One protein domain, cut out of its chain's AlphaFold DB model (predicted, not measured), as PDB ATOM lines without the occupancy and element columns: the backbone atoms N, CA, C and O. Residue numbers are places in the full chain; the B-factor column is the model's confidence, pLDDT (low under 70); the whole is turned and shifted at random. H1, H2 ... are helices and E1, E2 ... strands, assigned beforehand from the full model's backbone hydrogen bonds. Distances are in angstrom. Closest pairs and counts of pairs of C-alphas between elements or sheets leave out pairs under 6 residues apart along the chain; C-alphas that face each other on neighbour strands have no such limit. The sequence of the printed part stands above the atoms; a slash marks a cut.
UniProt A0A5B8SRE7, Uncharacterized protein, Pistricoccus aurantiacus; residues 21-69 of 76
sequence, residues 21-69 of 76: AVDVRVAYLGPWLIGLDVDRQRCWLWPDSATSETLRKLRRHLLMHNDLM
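What this domain is: This is residues 21 to 69 of the 76 residues of an uncharacterized protein of Pistricoccus aurantiacus (UniProt A0A5B8SRE7). A small sheet of three strands has one long helix, H1, crossing over one face near its E1 edge, making two layers; the strands form a meander, each the antiparallel neighbour of the one before. The printed part has 49 residues with three named strands and one named helix, in the order E1, E2, E3, H1. The class is mixed, and the whole is compact, with a radius of gyration of the C-alphas of 10.6 A and spans of 26 by 23 by 19 A.

How they stand to each other: E1, residues 24 to 29, and E2, residues 34 to 38, form an antiparallel hairpin at 158 degrees, with N 25 and O 37 within hydrogen-bond range at 2.8 A. E2 and E3, residues 41 to 45, form another at 153 degrees, with N 36 and O 43 at 2.8 A. H1, residues 52 to 67, is on the sheet at a height of 9.1 A, across the strands at 68 degrees to E1 on the local plane. The closest C-alphas of E1 and H1, Val 26 and Leu 62, are 7.3 A apart. In H1 every O i to N i+4 pair is within hydrogen-bond range.

Where its parts are: E1 begins at C-alpha 24 (50.439, 103.027, 50.664) and measures 13.5 A, E2 12.3 A and E3 12.8 A. H1 measures 22.2 A and ends at C-alpha 67 (61.371, 95.018, 43.008).

The domain as a whole: The printed part has no cut and no long link. Residues 47 and 65 to 69 are under pLDDT 70.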
ATOM      1  N   ALA A  21      49.228 109.206  59.182       78.31
ATOM      2  CA  ALA A  21      50.100 108.142  58.706       78.31
ATOM      3  C   ALA A  21      49.237 107.049  58.067       78.31
ATOM      4  O   ALA A  21      48.325 106.535  58.713       78.31
ATOM      5  N   VAL A  22      49.525 106.716  56.814       78.19
ATOM      6  CA  VAL A  22      48.775 105.745  56.015       78.19
ATOM      7  C   VAL A  22      49.720 104.701  55.444       78.19
ATOM      8  O   VAL A  22      50.893 104.978  55.192       78.19
ATOM      9  N   ASP A  23      49.211 103.496  55.218       77.50
ATOM     10  CA  ASP A  23      49.925 102.488  54.439       77.50
ATOM     11  C   ASP A  23      49.595 102.695  52.957       77.50
ATOM     12  O   ASP A  23      48.421 102.731  52.588       77.50
ATOM     13  N   VAL A  24      50.616 102.869  52.114       76.50
ATOM     14  CA  VAL A  24      50.439 103.027  50.664       76.50
ATOM     15  C   VAL A  24      50.952 101.780  49.975       76.50
ATOM     16  O   VAL A  24      52.144 101.473  50.029       76.50
ATOM     17  N   ARG A  25      50.057 101.081  49.281       75.69
ATOM     18  CA  ARG A  25      50.384  99.912  48.466       75.69
ATOM     19  C   ARG A  25      50.048 100.160  47.015       75.69
ATOM     20  O   ARG A  25      49.062 100.808  46.672       75.69
ATOM     21  N   VAL A  26      50.851  99.589  46.133       79.12
ATOM     22  CA  VAL A  26      50.532  99.573  44.710       79.12
ATOM     23  C   VAL A  26      49.493  98.489  44.470       79.12
ATOM     24  O   VAL A  26      49.813  97.306  44.490       79.12
ATOM     25  N   ALA A  27      48.246  98.893  44.242       81.88
ATOM     26  CA  ALA A  27      47.183  97.963  43.880       81.88
ATOM     27  C   ALA A  27      47.238  97.595  42.394       81.88
ATOM     28  O   ALA A  27      46.925  96.468  42.021       81.88
ATOM     29  N   TYR A  28      47.603  98.550  41.532       80.19
ATOM     30  CA  TYR A  28      47.606  98.352  40.089       80.19
ATOM     31  C   TYR A  28      48.594  99.280  39.380       80.19
ATOM     32  O   TYR A  28      48.630 100.483  39.630       80.19
ATOM     33  N   LEU A  29      49.362  98.734  38.440       76.12
ATOM     34  CA  LEU A  29      50.331  99.480  37.637       76.12
ATOM     35  C   LEU A  29      50.082  99.214  36.149       76.12
ATOM     36  O   LEU A  29      50.748  98.406  35.505       76.12
ATOM     37  N   GLY A  30      49.091  99.903  35.591       74.44
ATOM     38  CA  GLY A  30      48.789  99.868  34.166       74.44
ATOM     39  C   GLY A  30      49.684 100.814  33.355       74.44
ATOM     40  O   GLY A  30      50.347 101.690  33.911       74.44
ATOM     41  N   PRO A  31      49.727 100.681  32.018       70.94
ATOM     42  CA  PRO A  31      50.451 101.603  31.134       70.94
ATOM     43  C   PRO A  31      49.951 103.057  31.211       70.94
ATOM     44  O   PRO A  31      50.741 103.969  30.993       70.94
ATOM     45  N   TRP A  32      48.687 103.269  31.590       73.12
ATOM     46  CA  TRP A  32      48.056 104.596  31.659       73.12
ATOM     47  C   TRP A  32      47.404 104.915  33.006       73.12
ATOM     48  O   TRP A  32      46.996 106.045  33.223       73.12
ATOM     49  N   LEU A  33      47.289 103.937  33.905       80.12
ATOM     50  CA  LEU A  33      46.512 104.050  35.136       80.12
ATOM     51  C   LEU A  33      47.308 103.457  36.291       80.12
ATOM     52  O   LEU A  33      47.744 102.306  36.208       80.12
ATOM     53  N   ILE A  34      47.476 104.227  37.361       81.38
ATOM     54  CA  ILE A  34      48.154 103.771  38.574       81.38
ATOM     55  C   ILE A  34      47.108 103.712  39.684       81.38
ATOM     56  O   ILE A  34      46.573 104.735  40.101       81.38
ATOM     57  N   GLY A  35      46.786 102.503  40.129       85.25
ATOM     58  CA  GLY A  35      45.952 102.264  41.297       85.25
ATOM     59  C   GLY A  35      46.829 102.162  42.536       85.25
ATOM     60  O   GLY A  35      47.642 101.242  42.646       85.25
ATOM     61  N   LEU A  36      46.652 103.088  43.468       83.62
ATOM     62  CA  LEU A  36      47.268 103.056  44.787       83.62
ATOM     63  C   LEU A  36      46.186 102.735  45.814       83.62
ATOM     64  O   LEU A  36      45.097 103.298  45.770       83.62
ATOM     65  N   ASP A  37      46.472 101.812  46.715       84.88
ATOM     66  CA  ASP A  37      45.668 101.581  47.903       84.88
ATOM     67  C   ASP A  37      46.299 102.374  49.043       84.88
ATOM     68  O   ASP A  37      47.455 102.147  49.391       84.88
ATOM     69  N   VAL A  38      45.569 103.356  49.554       84.06
ATOM     70  CA  VAL A  38      45.983 104.217  50.659       84.06
ATOM     71  C   VAL A  38      45.065 103.889  51.821       84.06
ATOM     72  O   VAL A  38      43.891 104.235  51.776       84.06
ATOM     73  N   ASP A  39      45.560 103.177  52.829       78.88
ATOM     74  CA  ASP A  39      44.765 102.765  53.997       78.88
ATOM     75  C   ASP A  39      43.444 102.043  53.630       78.88
ATOM     76  O   ASP A  39      42.380 102.318  54.179       78.88
ATOM     77  N   ARG A  40      43.484 101.107  52.663       74.56
ATOM     78  CA  ARG A  40      42.303 100.390  52.116       74.56
ATOM     79  C   ARG A  40      41.355 101.264  51.289       74.56
ATOM     80  O   ARG A  40      40.312 100.782  50.837       74.56
ATOM     81  N   GLN A  41      41.700 102.530  51.063       76.94
ATOM     82  CA  GLN A  41      41.036 103.403  50.106       76.94
ATOM     83  C   GLN A  41      41.750 103.351  48.758       76.94
ATOM     84  O   GLN A  41      42.929 103.670  48.628       76.94
ATOM     85  N   ARG A  42      41.007 102.989  47.711       81.12
ATOM     86  CA  ARG A  42      41.556 102.898  46.359       81.12
ATOM     87  C   ARG A  42      41.606 104.268  45.687       81.12
ATOM     88  O   ARG A  42      40.577 104.807  45.282       81.12
ATOM     89  N   CYS A  43      42.811 104.784  45.501       80.69
ATOM     90  CA  CYS A  43      43.108 105.980  44.730       80.69
ATOM     91  C   CYS A  43      43.513 105.605  43.300       80.69
ATOM     92  O   CYS A  43      44.449 104.837  43.077       80.69
ATOM     93  N   TRP A  44      42.824 106.181  42.318       82.31
ATOM     94  CA  TRP A  44      43.140 106.005  40.903       82.31
ATOM     95  C   TRP A  44      43.831 107.260  40.376       82.31
ATOM     96  O   TRP A  44      43.210 108.317  40.288       82.31
ATOM     97  N   LEU A  45      45.110 107.144  40.019       79.12
ATOM     98  CA  LEU A  45      45.825 108.186  39.290       79.12
ATOM     99  C   LEU A  45      45.664 107.959  37.793       79.12
ATOM    100  O   LEU A  45      46.244 107.031  37.215       79.12
ATOM    101  N   TRP A  46      44.882 108.842  37.186       79.31
ATOM    102  CA  TRP A  46      44.698 108.939  35.747       79.31
ATOM    103  C   TRP A  46      45.880 109.677  35.112       79.31
ATOM    104  O   TRP A  46      46.557 110.457  35.788       79.31
ATOM    105  N   PRO A  47      46.130 109.481  33.807       68.19
ATOM    106  CA  PRO A  47      47.258 110.109  33.135       68.19
ATOM    107  C   PRO A  47      47.104 111.634  33.001       68.19
ATOM    108  O   PRO A  47      48.082 112.322  32.747       68.19
ATOM    109  N   ASP A  48      45.886 112.142  33.191       77.94
ATOM    110  CA  ASP A  48      45.544 113.567  33.208       77.94
ATOM    111  C   ASP A  48      45.741 114.210  34.596       77.94
ATOM    112  O   ASP A  48      45.951 115.412  34.712       77.94
ATOM    113  N   SER A  49      45.750 113.410  35.673       70.69
ATOM    114  CA  SER A  49      45.864 113.923  37.049       70.69
ATOM    115  C   SER A  49      47.247 114.495  37.384       70.69
ATOM    116  O   SER A  49      47.400 115.183  38.389       70.69
ATOM    117  N   ALA A  50      48.267 114.191  36.583       72.50
ATOM    118  CA  ALA A  50      49.612 114.721  36.740       72.50
ATOM    119  C   ALA A  50      50.323 114.762  35.386       72.50
ATOM    120  O   ALA A  50      49.991 114.016  34.471       72.50
ATOM    121  N   THR A  51      51.361 115.588  35.266       78.00
ATOM    122  CA  THR A  51      52.176 115.618  34.047       78.00
ATOM    123  C   THR A  51      52.823 114.258  33.773       78.00
ATOM    124  O   THR A  51      53.234 113.539  34.689       78.00
ATOM    125  N   SER A  52      52.990 113.919  32.493       75.44
ATOM    126  CA  SER A  52      53.580 112.649  32.043       75.44
ATOM    127  C   SER A  52      54.954 112.363  32.664       75.44
ATOM    128  O   SER A  52      55.297 111.211  32.939       75.44
ATOM    129  N   GLU A  53      55.748 113.403  32.933       79.75
ATOM    130  CA  GLU A  53      57.039 113.286  33.619       79.75
ATOM    131  C   GLU A  53      56.897 112.843  35.079       79.75
ATOM    132  O   GLU A  53      57.661 111.992  35.547       79.75
ATOM    133  N   THR A  54      55.902 113.382  35.785       79.44
ATOM    134  CA  THR A  54      55.583 113.023  37.171       79.44
ATOM    135  C   THR A  54      55.135 111.571  37.250       79.44
ATOM    136  O   THR A  54      55.667 110.807  38.055       79.44
ATOM    137  N   LEU A  55      54.259 111.142  36.337       76.62
ATOM    138  CA  LEU A  55      53.815 109.748  36.244       76.62
ATOM    139  C   LEU A  55      54.965 108.796  35.906       76.62
ATOM    140  O   LEU A  55      55.059 107.709  36.474       76.62
ATOM    141  N   ARG A  56      55.889 109.205  35.030       79.06
ATOM    142  CA  ARG A  56      57.072 108.399  34.693       79.06
ATOM    143  C   ARG A  56      58.040 108.269  35.871       79.06
ATOM    144  O   ARG A  56      58.622 107.200  36.060       79.06
ATOM    145  N   LYS A  57      58.234 109.330  36.663       81.62
ATOM    146  CA  LYS A  57      59.027 109.280  37.906       81.62
ATOM    147  C   LYS A  57      58.350 108.392  38.951       81.62
ATOM    148  O   LYS A  57      59.015 107.512  39.491       81.62
ATOM    149  N   LEU A  58      57.042 108.557  39.147       78.12
ATOM    150  CA  LEU A  58      56.244 107.737  40.057       78.12
ATOM    151  C   LEU A  58      56.328 106.259  39.670       78.12
ATOM    152  O   LEU A  58      56.717 105.437  40.488       78.12
ATOM    153  N   ARG A  59      56.081 105.919  38.399       77.44
ATOM    154  CA  ARG A  59      56.191 104.545  37.890       77.44
ATOM    155  C   ARG A  59      57.559 103.928  38.178       77.44
ATOM    156  O   ARG A  59      57.613 102.783  38.601       77.44
ATOM    157  N   ARG A  60      58.656 104.667  37.968       80.69
ATOM    158  CA  ARG A  60      60.011 104.171  38.273       80.69
ATOM    159  C   ARG A  60      60.207 103.909  39.763       80.69
ATOM    160  O   ARG A  60      60.706 102.846  40.107       80.69
ATOM    161  N   HIS A  61      59.776 104.829  40.625       77.31
ATOM    162  CA  HIS A  61      59.844 104.632  42.074       77.31
ATOM    163  C   HIS A  61      59.007 103.441  42.539       77.31
ATOM    164  O   HIS A  61      59.481 102.649  43.343       77.31
ATOM    165  N   LEU A  62      57.794 103.286  42.008       74.44
ATOM    166  CA  LEU A  62      56.916 102.175  42.364       74.44
ATOM    167  C   LEU A  62      57.455 100.831  41.864       74.44
ATOM    168  O   LEU A  62      57.383  99.850  42.591       74.44
ATOM    169  N   LEU A  63      58.025 100.785  40.655       73.94
ATOM    170  CA  LEU A  63      58.687  99.582  40.145       73.94
ATOM    171  C   LEU A  63      59.894  99.204  41.008       73.94
ATOM    172  O   LEU A  63      60.006  98.047  41.378       73.94
ATOM    173  N   MET A  64      60.739 100.168  41.386       72.81
ATOM    174  CA  MET A  64      61.874  99.921  42.286       72.81
ATOM    175  C   MET A  64      61.429  99.468  43.679       72.81
ATOM    176  O   MET A  64      62.055  98.599  44.268       72.81
ATOM    177  N   HIS A  65      60.346 100.038  44.211       67.69
ATOM    178  CA  HIS A  65      59.811  99.646  45.514       67.69
ATOM    179  C   HIS A  65      59.201  98.238  45.493       67.69
ATOM    180  O   HIS A  65      59.331  97.502  46.464       67.69
ATOM    181  N   ASN A  66      58.559  97.861  44.384       62.62
ATOM    182  CA  ASN A  66      58.021  96.515  44.200       62.62
ATOM    183  C   ASN A  66      59.143  95.480  43.993       62.62
ATOM    184  O   ASN A  66      59.094  94.391  44.552       62.62
ATOM    185  N   ASP A  67      60.184  95.848  43.245       59.25
ATOM    186  CA  ASP A  67      61.371  95.018  43.008       59.25
ATOM    187  C   ASP A  67      62.167  94.769  44.301       59.25
ATOM    188  O   ASP A  67      62.541  93.637  44.589       59.25
ATOM    189  N   LEU A  68      62.298  95.784  45.163       56.47
ATOM    190  CA  LEU A  68      62.944  95.674  46.480       56.47
ATOM    191  C   LEU A  68      62.224  94.738  47.474       56.47
ATOM    192  O   LEU A  68      62.804  94.421  48.510       56.47
ATOM    193  N   MET A  69      60.998  94.285  47.186       50.78
ATOM    194  CA  MET A  69      60.323  93.225  47.953       50.78
ATOM    195  C   MET A  69      60.287  91.865  47.235       50.78
ATOM    196  O   MET A  69      59.839  90.892  47.837       50.78
TER     197      MET A  69